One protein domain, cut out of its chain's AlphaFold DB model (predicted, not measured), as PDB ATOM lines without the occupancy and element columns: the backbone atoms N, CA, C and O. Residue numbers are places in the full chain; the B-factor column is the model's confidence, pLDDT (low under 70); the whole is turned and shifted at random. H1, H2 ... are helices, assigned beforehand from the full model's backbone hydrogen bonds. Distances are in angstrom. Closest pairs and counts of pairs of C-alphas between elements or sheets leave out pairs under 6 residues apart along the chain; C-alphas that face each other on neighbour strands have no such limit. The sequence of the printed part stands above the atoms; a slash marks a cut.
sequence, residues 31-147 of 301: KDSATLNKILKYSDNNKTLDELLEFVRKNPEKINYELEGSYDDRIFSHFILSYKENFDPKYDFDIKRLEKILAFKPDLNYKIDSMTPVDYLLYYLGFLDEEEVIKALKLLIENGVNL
ATOM      1  N   LYS A  31     229.438 119.674 191.118       85.19
ATOM      2  CA  LYS A  31     228.122 120.147 191.580       85.19
ATOM      3  C   LYS A  31     227.516 121.153 190.602       85.19
ATOM      4  O   LYS A  31     226.322 121.078 190.298       85.19
ATOM      5  N   ASP A  32     228.326 122.086 190.121       84.62
ATOM      6  CA  ASP A  32     227.898 123.075 189.138       84.62
ATOM      7  C   ASP A  32     227.639 122.412 187.783       84.62
ATOM      8  O   ASP A  32     226.590 122.663 187.194       84.62
ATOM      9  N   SER A  33     228.499 121.476 187.361       82.19
ATOM     10  CA  SER A  33     228.283 120.647 186.168       82.19
ATOM     11  C   SER A  33     226.956 119.887 186.246       82.19
ATOM     12  O   SER A  33     226.169 119.916 185.306       82.19
ATOM     13  N   ALA A  34     226.637 119.258 187.384       83.69
ATOM     14  CA  ALA A  34     225.359 118.564 187.568       83.69
ATOM     15  C   ALA A  34     224.149 119.515 187.506       83.69
ATOM     16  O   ALA A  34     223.086 119.138 187.009       83.69
ATOM     17  N   THR A  35     224.306 120.744 188.001       85.69
ATOM     18  CA  THR A  35     223.258 121.772 187.947       85.69
ATOM     19  C   THR A  35     223.025 122.233 186.511       85.69
ATOM     20  O   THR A  35     221.884 122.233 186.055       85.69
ATOM     21  N   LEU A  36     224.094 122.553 185.780       83.69
ATOM     22  CA  LEU A  36     224.039 122.945 184.372       83.69
ATOM     23  C   LEU A  36     223.467 121.826 183.505       83.69
ATOM     24  O   LEU A  36     222.505 122.057 182.786       83.69
ATOM     25  N   ASN A  37     223.940 120.590 183.663       82.56
ATOM     26  CA  ASN A  37     223.399 119.435 182.942       82.56
ATOM     27  C   ASN A  37     221.902 119.226 183.197       82.56
ATOM     28  O   ASN A  37     221.194 118.736 182.324       82.56
ATOM     29  N   LYS A  38     221.390 119.595 184.378       84.50
ATOM     30  CA  LYS A  38     219.949 119.554 184.652       84.50
ATOM     31  C   LYS A  38     219.193 120.640 183.887       84.50
ATOM     32  O   LYS A  38     218.143 120.324 183.338       84.50
ATOM     33  N   ILE A  39     219.720 121.867 183.849       84.75
ATOM     34  CA  ILE A  39     219.152 122.985 183.075       84.75
ATOM     35  C   ILE A  39     219.113 122.611 181.586       84.75
ATOM     36  O   ILE A  39     218.069 122.676 180.948       84.75
ATOM     37  N   LEU A  40     220.232 122.115 181.060       79.31
ATOM     38  CA  LEU A  40     220.405 121.768 179.649       79.31
ATOM     39  C   LEU A  40     219.626 120.519 179.208       79.31
ATOM     40  O   LEU A  40     219.503 120.264 178.018       79.31
ATOM     41  N   LYS A  41     219.095 119.724 180.147       73.00
ATOM     42  CA  LYS A  41     218.285 118.531 179.849       73.00
ATOM     43  C   LYS A  41     216.803 118.856 179.611       73.00
ATOM     44  O   LYS A  41     216.048 117.967 179.213       73.00
ATOM     45  N   TYR A  42     216.350 120.076 179.906       61.91
ATOM     46  CA  TYR A  42     214.955 120.467 179.694       61.91
ATOM     47  C   TYR A  42     214.648 120.701 178.211       61.91
ATOM     48  O   TYR A  42     215.409 121.352 177.512       61.91
ATOM     49  N   SER A  43     213.475 120.233 177.768       58.09
ATOM     50  CA  SER A  43     212.959 120.426 176.403       58.09
ATOM     51  C   SER A  43     212.211 121.754 176.194       58.09
ATOM     52  O   SER A  43     211.680 121.991 175.111       58.09
ATOM     53  N   ASP A  44     212.056 122.571 177.246       67.62
ATOM     54  CA  ASP A  44     211.416 123.891 177.170       67.62
ATOM     55  C   ASP A  44     212.492 124.971 177.098       67.62
ATOM     56  O   ASP A  44     213.016 125.424 178.115       67.62
ATOM     57  N   ASN A  45     212.793 125.394 175.875       71.19
ATOM     58  CA  ASN A  45     213.902 126.290 175.573       71.19
ATOM     59  C   ASN A  45     213.779 127.667 176.235       71.19
ATOM     60  O   ASN A  45     214.791 128.244 176.615       71.19
ATOM     61  N   ASN A  46     212.566 128.203 176.421       74.81
ATOM     62  CA  ASN A  46     212.394 129.488 177.108       74.81
ATOM     63  C   ASN A  46     212.763 129.364 178.582       74.81
ATOM     64  O   ASN A  46     213.478 130.208 179.124       74.81
ATOM     65  N   LYS A  47     212.307 128.280 179.213       81.06
ATOM     66  CA  LYS A  47     212.675 127.968 180.586       81.06
ATOM     67  C   LYS A  47     214.174 127.693 180.702       81.06
ATOM     68  O   LYS A  47     214.789 128.218 181.620       81.06
ATOM     69  N   THR A  48     214.765 126.954 179.762       82.06
ATOM     70  CA  THR A  48     216.214 126.711 179.710       82.06
ATOM     71  C   THR A  48     216.988 128.025 179.616       82.06
ATOM     72  O   THR A  48     217.897 128.248 180.411       82.06
ATOM     73  N   LEU A  49     216.604 128.938 178.717       84.56
ATOM     74  CA  LEU A  49     217.231 130.257 178.582       84.56
ATOM     75  C   LEU A  49     217.129 131.079 179.875       84.56
ATOM     76  O   LEU A  49     218.124 131.647 180.327       84.56
ATOM     77  N   ASP A  50     215.946 131.132 180.491       87.19
ATOM     78  CA  ASP A  50     215.730 131.886 181.729       87.19
ATOM     79  C   ASP A  50     216.478 131.253 182.924       87.19
ATOM     80  O   ASP A  50     217.032 131.968 183.763       87.19
ATOM     81  N   GLU A  51     216.574 129.921 182.986       89.62
ATOM     82  CA  GLU A  51     217.364 129.191 183.987       89.62
ATOM     83  C   GLU A  51     218.876 129.368 183.786       89.62
ATOM     84  O   GLU A  51     219.599 129.521 184.773       89.62
ATOM     85  N   LEU A  52     219.362 129.410 182.539       89.94
ATOM     86  CA  LEU A  52     220.757 129.739 182.223       89.94
ATOM     87  C   LEU A  52     221.093 131.167 182.663       89.94
ATOM     88  O   LEU A  52     222.101 131.378 183.338       89.94
ATOM     89  N   LEU A  53     220.229 132.139 182.354       91.81
ATOM     90  CA  LEU A  53     220.388 133.522 182.810       91.81
ATOM     91  C   LEU A  53     220.427 133.609 184.342       91.81
ATOM     92  O   LEU A  53     221.282 134.294 184.903       91.81
ATOM     93  N   GLU A  54     219.541 132.891 185.035       93.62
ATOM     94  CA  GLU A  54     219.512 132.854 186.499       93.62
ATOM     95  C   GLU A  54     220.745 132.155 187.095       93.62
ATOM     96  O   GLU A  54     221.252 132.574 188.142       93.62
ATOM     97  N   PHE A  55     221.254 131.109 186.440       92.50
ATOM     98  CA  PHE A  55     222.486 130.435 186.837       92.50
ATOM     99  C   PHE A  55     223.686 131.379 186.740       92.50
ATOM    100  O   PHE A  55     224.423 131.521 187.719       92.50
ATOM    101  N   VAL A  56     223.855 132.063 185.602       93.38
ATOM    102  CA  VAL A  56     224.944 133.030 185.395       93.38
ATOM    103  C   VAL A  56     224.804 134.206 186.355       93.38
ATOM    104  O   VAL A  56     225.786 134.618 186.959       93.38
ATOM    105  N   ARG A  57     223.585 134.694 186.609       94.81
ATOM    106  CA  ARG A  57     223.349 135.759 187.595       94.81
ATOM    107  C   ARG A  57     223.851 135.391 188.996       94.81
ATOM    108  O   ARG A  57     224.314 136.266 189.724       94.81
ATOM    109  N   LYS A  58     223.745 134.118 189.389       94.56
ATOM    110  CA  LYS A  58     224.254 133.607 190.676       94.56
ATOM    111  C   LYS A  58     225.748 133.284 190.661       94.56
ATOM    112  O   LYS A  58     226.327 133.181 191.737       94.56
ATOM    113  N   ASN A  59     226.336 133.094 189.483       93.00
ATOM    114  CA  ASN A  59     227.716 132.646 189.292       93.00
ATOM    115  C   ASN A  59     228.385 133.399 188.120       93.00
ATOM    116  O   ASN A  59     228.786 132.765 187.136       93.00
ATOM    117  N   PRO A  60     228.456 134.745 188.153       91.94
ATOM    118  CA  PRO A  60     228.877 135.542 187.000       91.94
ATOM    119  C   PRO A  60     230.313 135.240 186.553       91.94
ATOM    120  O   PRO A  60     230.621 135.311 185.368       91.94
ATOM    121  N   GLU A  61     231.184 134.837 187.478       91.06
ATOM    122  CA  GLU A  61     232.568 134.444 187.210       91.06
ATOM    123  C   GLU A  61     232.694 133.198 186.322       91.06
ATOM    124  O   GLU A  61     233.747 132.973 185.728       91.06
ATOM    125  N   LYS A  62     231.625 132.399 186.204       91.00
ATOM    126  CA  LYS A  62     231.627 131.124 185.474       91.00
ATOM    127  C   LYS A  62     231.132 131.225 184.035       91.00
ATOM    128  O   LYS A  62     231.064 130.208 183.355       91.00
ATOM    129  N   ILE A  63     230.787 132.421 183.552       91.81
ATOM    130  CA  ILE A  63     230.271 132.629 182.186       91.81
ATOM    131  C   ILE A  63     231.186 132.028 181.101       91.81
ATOM    132  O   ILE A  63     230.695 131.502 180.106       91.81
ATOM    133  N   ASN A  64     232.502 132.045 181.343       91.06
ATOM    134  CA  ASN A  64     233.534 131.568 180.420       91.06
ATOM    135  C   ASN A  64     234.153 130.222 180.821       91.06
ATOM    136  O   ASN A  64     235.192 129.850 180.280       91.06
ATOM    137  N   TYR A  65     233.570 129.514 181.790       88.94
ATOM    138  CA  TYR A  65     234.075 128.199 182.177       88.94
ATOM    139  C   TYR A  65     233.697 127.158 181.123       88.94
ATOM    140  O   TYR A  65     232.603 127.205 180.556       88.94
ATOM    141  N   GLU A  66     234.595 126.204 180.898       83.56
ATOM    142  CA  GLU A  66     234.352 125.063 180.020       83.56
ATOM    143  C   GLU A  66     233.449 124.036 180.695       83.56
ATOM    144  O   GLU A  66     233.664 123.634 181.848       83.56
ATOM    145  N   LEU A  67     232.460 123.578 179.937       74.00
ATOM    146  CA  LEU A  67     231.569 122.493 180.305       74.00
ATOM    147  C   LEU A  67     232.264 121.143 180.112       74.00
ATOM    148  O   LEU A  67     232.952 120.878 179.129       74.00
ATOM    149  N   GLU A  68     232.099 120.266 181.097       62.53
ATOM    150  CA  GLU A  68     232.735 118.954 181.103       62.53
ATOM    151  C   GLU A  68     232.018 117.998 180.130       62.53
ATOM    152  O   GLU A  68     230.830 117.725 180.287       62.53
ATOM    153  N   GLY A  69     232.747 117.457 179.143       58.41
ATOM    154  CA  GLY A  69     232.239 116.433 178.216       58.41
ATOM    155  C   GLY A  69     231.687 116.940 176.877       58.41
ATOM    156  O   GLY A  69     231.249 116.121 176.070       58.41
ATOM    157  N   SER A  70     231.739 118.246 176.611       55.78
ATOM    158  CA  SER A  70     231.324 118.872 175.348       55.78
ATOM    159  C   SER A  70     232.454 119.738 174.786       55.78
ATOM    160  O   SER A  70     232.975 120.582 175.505       55.78
ATOM    161  N   TYR A  71     232.825 119.495 173.527       55.25
ATOM    162  CA  TYR A  71     233.853 120.168 172.715       55.25
ATOM    163  C   TYR A  71     234.043 121.673 173.007       55.25
ATOM    164  O   TYR A  71     233.422 122.507 172.355       55.25
ATOM    165  N   ASP A  72     234.902 122.003 173.981       59.47
ATOM    166  CA  ASP A  72     235.267 123.369 174.395       59.47
ATOM    167  C   ASP A  72     234.054 124.316 174.591       59.47
ATOM    168  O   ASP A  72     234.110 125.524 174.349       59.47
ATOM    169  N   ASP A  73     232.926 123.749 175.038       74.94
ATOM    170  CA  ASP A  73     231.648 124.454 175.106       74.94
ATOM    171  C   ASP A  73     231.543 125.308 176.385       74.94
ATOM    172  O   ASP A  73     231.997 124.919 177.465       74.94
ATOM    173  N   ARG A  74     230.921 126.484 176.277       87.06
ATOM    174  CA  ARG A  74     230.701 127.440 177.371       87.06
ATOM    175  C   ARG A  74     229.224 127.816 177.425       87.06
ATOM    176  O   ARG A  74     228.461 127.575 176.491       87.06
ATOM    177  N   ILE A  75     228.802 128.460 178.513       89.44
ATOM    178  CA  ILE A  75     227.384 128.801 178.732       89.44
ATOM    179  C   ILE A  75     226.781 129.570 177.545       89.44
ATOM    180  O   ILE A  75     225.619 129.352 177.198       89.44
ATOM    181  N   PHE A  76     227.558 130.447 176.903       89.88
ATOM    182  CA  PHE A  76     227.068 131.244 175.783       89.88
ATOM    183  C   PHE A  76     226.696 130.402 174.551       89.88
ATOM    184  O   PHE A  76     225.674 130.691 173.925       89.88
ATOM    185  N   SER A  77     227.412 129.317 174.228       85.25
ATOM    186  CA  SER A  77     226.977 128.454 173.118       85.25
ATOM    187  C   SER A  77     225.682 127.749 173.450       85.25
ATOM    188  O   SER A  77     224.810 127.677 172.596       85.25
ATOM    189  N   HIS A  78     225.505 127.266 174.679       83.12
ATOM    190  CA  HIS A  78     224.243 126.642 175.071       83.12
ATOM    191  C   HIS A  78     223.080 127.630 175.085       83.12
ATOM    192  O   HIS A  78     221.962 127.256 174.734       83.12
ATOM    193  N   PHE A  79     223.331 128.892 175.432       86.25
ATOM    194  CA  PHE A  79     222.350 129.955 175.261       86.25
ATOM    195  C   PHE A  79     221.925 130.071 173.786       86.25
ATOM    196  O   PHE A  79     220.735 130.061 173.491       86.25
ATOM    197  N   ILE A  80     222.877 130.072 172.848       82.25
ATOM    198  CA  ILE A  80     222.588 130.106 171.404       82.25
ATOM    199  C   ILE A  80     221.882 128.824 170.931       82.25
ATOM    200  O   ILE A  80     220.860 128.888 170.254       82.25
ATOM    201  N   LEU A  81     222.382 127.647 171.311       75.88
ATOM    202  CA  LEU A  81     221.840 126.345 170.917       75.88
ATOM    203  C   LEU A  81     220.465 126.073 171.533       75.88
ATOM    204  O   LEU A  81     219.694 125.308 170.967       75.88
ATOM    205  N   SER A  82     220.094 126.736 172.627       76.38
ATOM    206  CA  SER A  82     218.724 126.663 173.148       76.38
ATOM    207  C   SER A  82     217.708 127.270 172.169       76.38
ATOM    208  O   SER A  82     216.550 126.868 172.168       76.38
ATOM    209  N   TYR A  83     218.120 128.162 171.260       70.50
ATOM    210  CA  TYR A  83     217.267 128.585 170.143       70.50
ATOM    211  C   TYR A  83     217.132 127.502 169.045       70.50
ATOM    212  O   TYR A  83     216.181 127.544 168.270       70.50
ATOM    213  N   LYS A  84     218.035 126.506 168.982       61.78
ATOM    214  CA  LYS A  84     218.112 125.468 167.929       61.78
ATOM    215  C   LYS A  84     217.049 124.378 168.033       61.78
ATOM    216  O   LYS A  84     216.612 123.875 167.001       61.78
ATOM    217  N   GLU A  85     216.699 123.932 169.241       54.50
ATOM    218  CA  GLU A  85     216.066 122.609 169.404       54.50
ATOM    219  C   GLU A  85     214.629 122.498 168.875       54.50
ATOM    220  O   GLU A  85     214.103 121.395 168.794       54.50
ATOM    221  N   ASN A  86     214.012 123.588 168.415       48.50
ATOM    222  CA  ASN A  86     212.721 123.530 167.742       48.50
ATOM    223  C   ASN A  86     212.670 124.541 166.590       48.50
ATOM    224  O   ASN A  86     212.517 125.738 166.815       48.50
ATOM    225  N   PHE A  87     212.726 124.047 165.350       50.97
ATOM    226  CA  PHE A  87     212.342 124.777 164.132       50.97
ATOM    227  C   PHE A  87     210.822 125.062 164.117       50.97
ATOM    228  O   PHE A  87     210.108 124.668 163.195       50.97
ATOM    229  N   ASP A  88     210.307 125.696 165.167       52.47
ATOM    230  CA  ASP A  88     208.957 126.235 165.225       52.47
ATOM    231  C   ASP A  88     209.071 127.765 165.088       52.47
ATOM    232  O   ASP A  88     209.712 128.396 165.932       52.47
ATOM    233  N   PRO A  89     208.472 128.382 164.050       49.28
ATOM    234  CA  PRO A  89     208.447 129.839 163.870       49.28
ATOM    235  C   PRO A  89     207.804 130.609 165.040       49.28
ATOM    236  O   PRO A  89     207.781 131.835 165.029       49.28
ATOM    237  N   LYS A  90     207.278 129.909 166.052       45.94
ATOM    238  CA  LYS A  90     206.822 130.454 167.333       45.94
ATOM    239  C   LYS A  90     207.951 130.792 168.325       45.94
ATOM    240  O   LYS A  90     207.677 131.479 169.310       45.94
ATOM    241  N   TYR A  91     209.183 130.316 168.127       56.47
ATOM    242  CA  TYR A  91     210.304 130.676 169.002       56.47
ATOM    243  C   TYR A  91     210.900 132.018 168.581       56.47
ATOM    244  O   TYR A  91     211.688 132.115 167.644       56.47
ATOM    245  N   ASP A  92     210.474 133.046 169.305       64.00
ATOM    246  CA  ASP A  92     210.879 134.432 169.124       64.00
ATOM    247  C   ASP A  92     212.317 134.623 169.621       64.00
ATOM    248  O   ASP A  92     212.624 134.404 170.803       64.00
ATOM    249  N   PHE A  93     213.225 134.981 168.715       76.56
ATOM    250  CA  PHE A  93     214.568 135.373 169.111       76.56
ATOM    251  C   PHE A  93     214.483 136.653 169.948       76.56
ATOM    252  O   PHE A  93     214.352 137.757 169.429       76.56
ATOM    253  N   ASP A  94     214.565 136.515 171.270       81.62
ATOM    254  CA  ASP A  94     214.455 137.673 172.154       81.62
ATOM    255  C   ASP A  94     215.795 138.410 172.290       81.62
ATOM    256  O   ASP A  94     216.666 138.025 173.081       81.62
ATOM    257  N   ILE A  95     215.924 139.533 171.579       86.12
ATOM    258  CA  ILE A  95     217.065 140.452 171.697       86.12
ATOM    259  C   ILE A  95     217.303 140.884 173.155       86.12
ATOM    260  O   ILE A  95     218.453 141.033 173.558       86.12
ATOM    261  N   LYS A  96     216.266 141.022 173.993       88.94
ATOM    262  CA  LYS A  96     216.445 141.395 175.409       88.94
ATOM    263  C   LYS A  96     217.128 140.293 176.210       88.94
ATOM    264  O   LYS A  96     217.821 140.583 177.184       88.94
ATOM    265  N   ARG A  97     216.933 139.020 175.852       89.31
ATOM    266  CA  ARG A  97     217.682 137.915 176.470       89.31
ATOM    267  C   ARG A  97     219.133 137.923 176.010       89.31
ATOM    268  O   ARG A  97     220.005 137.715 176.852       89.31
ATOM    269  N   LEU A  98     219.393 138.237 174.737       90.69
ATOM    270  CA  LEU A  98     220.757 138.452 174.248       90.69
ATOM    271  C   LEU A  98     221.448 139.587 175.030       90.69
ATOM    272  O   LEU A  98     222.537 139.389 175.556       90.69
ATOM    273  N   GLU A  99     220.796 140.742 175.197       93.69
ATOM    274  CA  GLU A  99     221.319 141.862 176.001       93.69
ATOM    275  C   GLU A  99     221.664 141.428 177.437       93.69
ATOM    276  O   GLU A  99     222.736 141.750 177.954       93.69
ATOM    277  N   LYS A 100     220.782 140.650 178.080       94.50
ATOM    278  CA  LYS A 100     221.000 140.153 179.448       94.50
ATOM    279  C   LYS A 100     222.200 139.221 179.555       94.50
ATOM    280  O   LYS A 100     222.956 139.356 180.513       94.50
ATOM    281  N   ILE A 101     222.368 138.271 178.630       93.94
ATOM    282  CA  ILE A 101     223.504 137.343 178.704       93.94
ATOM    283  C   ILE A 101     224.821 138.062 178.376       93.94
ATOM    284  O   ILE A 101     225.828 137.824 179.042       93.94
ATOM    285  N   LEU A 102     224.809 139.001 177.422       95.44
ATOM    286  CA  LEU A 102     225.989 139.783 177.044       95.44
ATOM    287  C   LEU A 102     226.479 140.698 178.176       95.44
ATOM    288  O   LEU A 102     227.680 140.919 178.299       95.44
ATOM    289  N   ALA A 103     225.594 141.144 179.075       95.62
ATOM    290  CA  ALA A 103     225.979 141.924 180.255       95.62
ATOM    291  C   ALA A 103     226.984 141.199 181.177       95.62
ATOM    292  O   ALA A 103     227.708 141.851 181.934       95.62
ATOM    293  N   PHE A 104     227.066 139.866 181.098       95.44
ATOM    294  CA  PHE A 104     228.044 139.063 181.833       95.44
ATOM    295  C   PHE A 104     229.402 138.944 181.130       95.44
ATOM    296  O   PHE A 104     230.304 138.323 181.681       95.44
ATOM    297  N   LYS A 105     229.577 139.567 179.958       95.12
ATOM    298  CA  LYS A 105     230.811 139.551 179.155       95.12
ATOM    299  C   LYS A 105     231.306 138.129 178.840       95.12
ATOM    300  O   LYS A 105     232.452 137.796 179.163       95.12
ATOM    301  N   PRO A 106     230.455 137.277 178.233       93.50
ATOM    302  CA  PRO A 106     230.948 136.041 177.650       93.50
ATOM    303  C   PRO A 106     232.044 136.363 176.631       93.50
ATOM    304  O   PRO A 106     231.947 137.335 175.887       93.50
ATOM    305  N   ASP A 107     233.087 135.547 176.593       90.62
ATOM    306  CA  ASP A 107     233.995 135.509 175.458       90.62
ATOM    307  C   ASP A 107     233.196 135.021 174.249       90.62
ATOM    308  O   ASP A 107     232.536 133.990 174.315       90.62
ATOM    309  N   LEU A 108     233.213 135.785 173.161       89.19
ATOM    310  CA  LEU A 108     232.431 135.506 171.957       89.19
ATOM    311  C   LEU A 108     233.272 134.875 170.841       89.19
ATOM    312  O   LEU A 108     232.737 134.544 169.786       89.19
ATOM    313  N   ASN A 109     234.581 134.726 171.063       86.25
ATOM    314  CA  ASN A 109     235.556 134.381 170.028       86.25
ATOM    315  C   ASN A 109     236.228 133.019 170.253       86.25
ATOM    316  O   ASN A 109     237.161 132.675 169.525       86.25
ATOM    317  N   TYR A 110     235.777 132.253 171.250       83.44
ATOM    318  CA  TYR A 110     236.220 130.874 171.438       83.44
ATOM    319  C   TYR A 110     235.664 129.965 170.344       83.44
ATOM    320  O   TYR A 110     234.749 130.327 169.600       83.44
ATOM    321  N   LYS A 111     236.252 128.777 170.238       78.06
ATOM    322  CA  LYS A 111     235.900 127.795 169.220       78.06
ATOM    323  C   LYS A 111     235.015 126.714 169.806       78.06
ATOM    324  O   LYS A 111     235.288 126.208 170.885       78.06
ATOM    325  N   ILE A 112     234.018 126.340 169.026       73.81
ATOM    326  CA  ILE A 112     233.253 125.112 169.161       73.81
ATOM    327  C   ILE A 112     233.509 124.368 167.850       73.81
ATOM    328  O   ILE A 112     233.080 124.806 166.779       73.81
ATOM    329  N   ASP A 113     234.309 123.309 167.910       72.38
ATOM    330  CA  ASP A 113     234.882 122.639 166.738       72.38
ATOM    331  C   ASP A 113     235.655 123.607 165.807       72.38
ATOM    332  O   ASP A 113     236.797 123.982 166.076       72.38
ATOM    333  N   SER A 114     235.032 124.017 164.697       71.19
ATOM    334  CA  SER A 114     235.599 124.906 163.666       71.19
ATOM    335  C   SER A 114     234.835 126.226 163.508       71.19
ATOM    336  O   SER A 114     235.063 126.961 162.549       71.19
ATOM    337  N   MET A 115     233.930 126.525 164.440       75.31
ATOM    338  CA  MET A 115     233.051 127.693 164.422       75.31
ATOM    339  C   MET A 115     233.158 128.471 165.730       75.31
ATOM    340  O   MET A 115     233.490 127.920 166.776       75.31
ATOM    341  N   THR A 116     232.832 129.755 165.687       80.44
ATOM    342  CA  THR A 116     232.566 130.552 166.886       80.44
ATOM    343  C   THR A 116     231.093 130.446 167.285       80.44
ATOM    344  O   THR A 116     230.240 130.154 166.440       80.44
ATOM    345  N   PRO A 117     230.734 130.746 168.545       81.94
ATOM    346  CA  PRO A 117     229.332 130.853 168.952       81.94
ATOM    347  C   PRO A 117     228.529 131.811 168.061       81.94
ATOM    348  O   PRO A 117     227.355 131.582 167.776       81.94
ATOM    349  N   VAL A 118     229.164 132.881 167.579       81.94
ATOM    350  CA  VAL A 118     228.524 133.876 166.713       81.94
ATOM    351  C   VAL A 118     228.192 133.296 165.340       81.94
ATOM    352  O   VAL A 118     227.147 133.636 164.788       81.94
ATOM    353  N   ASP A 119     229.015 132.388 164.813       78.56
ATOM    354  CA  ASP A 119     228.740 131.707 163.541       78.56
ATOM    355  C   ASP A 119     227.481 130.834 163.657       78.56
ATOM    356  O   ASP A 119     226.602 130.876 162.792       78.56
ATOM    357  N   TYR A 120     227.320 130.126 164.783       77.12
ATOM    358  CA  TYR A 120     226.070 129.423 165.090       77.12
ATOM    359  C   TYR A 120     224.895 130.391 165.218       77.12
ATOM    360  O   TYR A 120     223.820 130.124 164.687       77.12
ATOM    361  N   LEU A 121     225.081 131.524 165.898       79.88
ATOM    362  CA  LEU A 121     224.020 132.508 166.077       79.88
ATOM    363  C   LEU A 121     223.546 133.097 164.745       79.88
ATOM    364  O   LEU A 121     222.340 133.191 164.522       79.88
ATOM    365  N   LEU A 122     224.464 133.438 163.839       77.56
ATOM    366  CA  LEU A 122     224.135 133.960 162.513       77.56
ATOM    367  C   LEU A 122     223.186 133.044 161.739       77.56
ATOM    368  O   LEU A 122     222.229 133.526 161.131       77.56
ATOM    369  N   TYR A 123     223.408 131.730 161.807       71.69
ATOM    370  CA  TYR A 123     222.510 130.751 161.200       71.69
ATOM    371  C   TYR A 123     221.063 130.917 161.698       71.69
ATOM    372  O   TYR A 123     220.127 130.915 160.895       71.69
ATOM    373  N   TYR A 124     220.866 131.142 163.002       71.88
ATOM    374  CA  TYR A 124     219.537 131.351 163.597       71.88
ATOM    375  C   TYR A 124     218.957 132.737 163.311       71.88
ATOM    376  O   TYR A 124     217.757 132.861 163.072       71.88
ATOM    377  N   LEU A 125     219.801 133.770 163.240       74.50
ATOM    378  CA  LEU A 125     219.386 135.107 162.806       74.50
ATOM    379  C   LEU A 125     218.819 135.087 161.368       74.50
ATOM    380  O   LEU A 125     218.108 136.005 160.960       74.50
ATOM    381  N   GLY A 126     219.058 134.008 160.604       68.12
ATOM    382  CA  GLY A 126     218.379 133.617 159.356       68.12
ATOM    383  C   GLY A 126     216.937 134.045 159.227       68.12
ATOM    384  O   GLY A 126     216.558 134.682 158.243       68.12
ATOM    385  N   PHE A 127     216.166 133.723 160.251       71.50
ATOM    386  CA  PHE A 127     214.714 133.773 160.209       71.50
ATOM    387  C   PHE A 127     214.130 135.128 160.607       71.50
ATOM    388  O   PHE A 127     212.942 135.348 160.391       71.50
ATOM    389  N   LEU A 128     214.951 136.029 161.145       78.50
ATOM    390  CA  LEU A 128     214.514 137.362 161.548       78.50
ATOM    391  C   LEU A 128     214.483 138.319 160.365       78.50
ATOM    392  O   LEU A 128     215.138 138.088 159.338       78.50
ATOM    393  N   ASP A 129     213.766 139.427 160.516       83.25
ATOM    394  CA  ASP A 129     213.895 140.514 159.557       83.25
ATOM    395  C   ASP A 129     215.309 141.124 159.597       83.25
ATOM    396  O   ASP A 129     216.094 140.930 160.528       83.25
ATOM    397  N   GLU A 130     215.688 141.811 158.524       86.12
ATOM    398  CA  GLU A 130     217.050 142.317 158.362       86.12
ATOM    399  C   GLU A 130     217.443 143.360 159.426       86.12
ATOM    400  O   GLU A 130     218.604 143.416 159.832       86.12
ATOM    401  N   GLU A 131     216.487 144.148 159.921       88.94
ATOM    402  CA  GLU A 131     216.740 145.176 160.935       88.94
ATOM    403  C   GLU A 131     216.990 144.537 162.311       88.94
ATOM    404  O   GLU A 131     217.889 144.964 163.041       88.94
ATOM    405  N   GLU A 132     216.265 143.467 162.647       87.19
ATOM    406  CA  GLU A 132     216.497 142.665 163.850       87.19
ATOM    407  C   GLU A 132     217.856 141.963 163.826       87.19
ATOM    408  O   GLU A 132     218.579 141.992 164.828       87.19
ATOM    409  N   VAL A 133     218.256 141.410 162.673       87.00
ATOM    410  CA  VAL A 133     219.603 140.839 162.502       87.00
ATOM    411  C   VAL A 133     220.675 141.898 162.741       87.00
ATOM    412  O   VAL A 133     221.617 141.659 163.497       87.00
ATOM    413  N   ILE A 134     220.534 143.083 162.143       91.12
ATOM    414  CA  ILE A 134     221.486 144.185 162.337       91.12
ATOM    415  C   ILE A 134     221.522 144.622 163.806       91.12
ATOM    416  O   ILE A 134     222.600 144.888 164.337       91.12
ATOM    417  N   LYS A 135     220.377 144.678 164.496       92.25
ATOM    418  CA  LYS A 135     220.330 145.012 165.926       92.25
ATOM    419  C   LYS A 135     221.068 143.975 166.778       92.25
ATOM    420  O   LYS A 135     221.849 144.363 167.645       92.25
ATOM    421  N   ALA A 136     220.870 142.685 166.514       90.56
ATOM    422  CA  ALA A 136     221.599 141.618 167.196       90.56
ATOM    423  C   ALA A 136     223.112 141.707 166.929       90.56
ATOM    424  O   ALA A 136     223.909 141.638 167.863       90.56
ATOM    425  N   LEU A 137     223.516 141.938 165.677       91.12
ATOM    426  CA  LEU A 137     224.924 142.085 165.304       91.12
ATOM    427  C   LEU A 137     225.593 143.298 165.950       91.12
ATOM    428  O   LEU A 137     226.722 143.172 166.414       91.12
ATOM    429  N   LYS A 138     224.908 144.445 166.038       94.06
ATOM    430  CA  LYS A 138     225.409 145.621 166.769       94.06
ATOM    431  C   LYS A 138     225.754 145.266 168.211       94.06
ATOM    432  O   LYS A 138     226.877 145.510 168.634       94.06
ATOM    433  N   LEU A 139     224.831 144.611 168.918       94.44
ATOM    434  CA  LEU A 139     225.052 144.184 170.302       94.44
ATOM    435  C   LEU A 139     226.251 143.238 170.424       94.44
ATOM    436  O   LEU A 139     227.066 143.387 171.327       94.44
ATOM    437  N   LEU A 140     226.378 142.275 169.513       92.94
ATOM    438  CA  LEU A 140     227.483 141.319 169.507       92.94
ATOM    439  C   LEU A 140     228.836 142.016 169.275       92.94
ATOM    440  O   LEU A 140     229.780 141.800 170.033       92.94
ATOM    441  N   ILE A 141     228.924 142.900 168.279       92.50
ATOM    442  CA  ILE A 141     230.144 143.661 167.961       92.50
ATOM    443  C   ILE A 141     230.534 144.577 169.128       92.50
ATOM    444  O   ILE A 141     231.692 144.582 169.540       92.50
ATOM    445  N   GLU A 142     229.571 145.289 169.721       95.00
ATOM    446  CA  GLU A 142     229.784 146.126 170.913       95.00
ATOM    447  C   GLU A 142     230.299 145.321 172.120       95.00
ATOM    448  O   GLU A 142     230.992 145.868 172.978       95.00
ATOM    449  N   ASN A 143     230.007 144.017 172.169       95.12
ATOM    450  CA  ASN A 143     230.478 143.092 173.202       95.12
ATOM    451  C   ASN A 143     231.724 142.284 172.788       95.12
ATOM    452  O   ASN A 143     232.095 141.333 173.474       95.12
ATOM    453  N   GLY A 144     232.418 142.690 171.721       91.38
ATOM    454  CA  GLY A 144     233.766 142.210 171.413       91.38
ATOM    455  C   GLY A 144     233.848 141.044 170.430       91.38
ATOM    456  O   GLY A 144     234.865 140.349 170.417       91.38
ATOM    457  N   VAL A 145     232.825 140.817 169.599       89.69
ATOM    458  CA  VAL A 145     232.956 139.898 168.454       89.69
ATOM    459  C   VAL A 145     234.062 140.358 167.508       89.69
ATOM    460  O   VAL A 145     234.090 141.504 167.060       89.69
ATOM    461  N   ASN A 146     234.942 139.431 167.147       85.94
ATOM    462  CA  ASN A 146     235.969 139.619 166.139       85.94
ATOM    463  C   ASN A 146     235.468 139.144 164.767       85.94
ATOM    464  O   ASN A 146     235.544 137.962 164.435       85.94
ATOM    465  N   LEU A 147     235.021 140.086 163.933       82.69
ATOM    466  CA  LEU A 147     234.557 139.805 162.566       82.69
ATOM    467  C   LEU A 147     235.676 139.409 161.582       82.69
ATOM    468  O   LEU A 147     235.389 139.013 160.453       82.69
TER     469      LEU A 147
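AT A GLANCE: This is residues 31 to 147 of the 301 residues of an uncharacterized protein of Campylobacter geochelonis (UniProt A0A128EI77). Six helices form a short stack of three turns, solenoid-like, in two rows: H1, H3 and H5 side by side in one row, running the same way, and H2, H4 and H6 in the other, running back. Long links at residues 59 to 74 and 103 to 116 lie at one end of the helices, and 82 to 94 at the other. The printed part has 117 residues, with six named helices, H1 to H6, and no named strand; the class is all helix. It is compact, with a radius of gyration of the C-alphas of 13.5 A and spans of 41 by 30 by 26 A.

HOW THE PARTS SIT: H2, residues 45 to 58, forms a helical hairpin with H1, residues 31 to 40; H2 touches it with residues 48 to 52 alone, at 25 degrees, a shallow tilt, closest C-alphas Ile 39 and Thr 48, 5.8 A. H2 and H3, residues 75 to 81, are also a hairpin but only just touch, with 3 pairs of C-alphas within 8 A. H2 only just touches H4, residues 95 to 102, with 3 such pairs, closest C-alphas Leu 53 and Ile 101, 6.4 A. H3 touches H5, residues 117 to 125, closest C-alphas Ser 77 and Pro 117, 5.4 A. H6, residues 130 to 142, touches H4 with residues 136 to 140 alone, closest C-alphas Ile 95 and Ala 136, 6.5 A. H1 and H6 are apart. Every O i to N i+4 pair is within hydrogen-bond range in H1, H2, H3, H4 and H6; in H5, 4 of 5.

IN THESE COORDINATES: H2 is 19.7 A long, H6 18.3 A and H1 14.3 A. C-alpha 31 is at (228.122, 120.147, 191.580), and C-alpha 142, ending H6, at (229.784, 146.126, 170.913).

THE WHOLE: The C-alphas of Lys 31 and Glu 130 are farthest apart, 41.4 A. The printed part has no cut. Mean pLDDT of the printed part is 81.1; residues 42 to 44, 68 to 72, 84 to 92 and 126 are under 70.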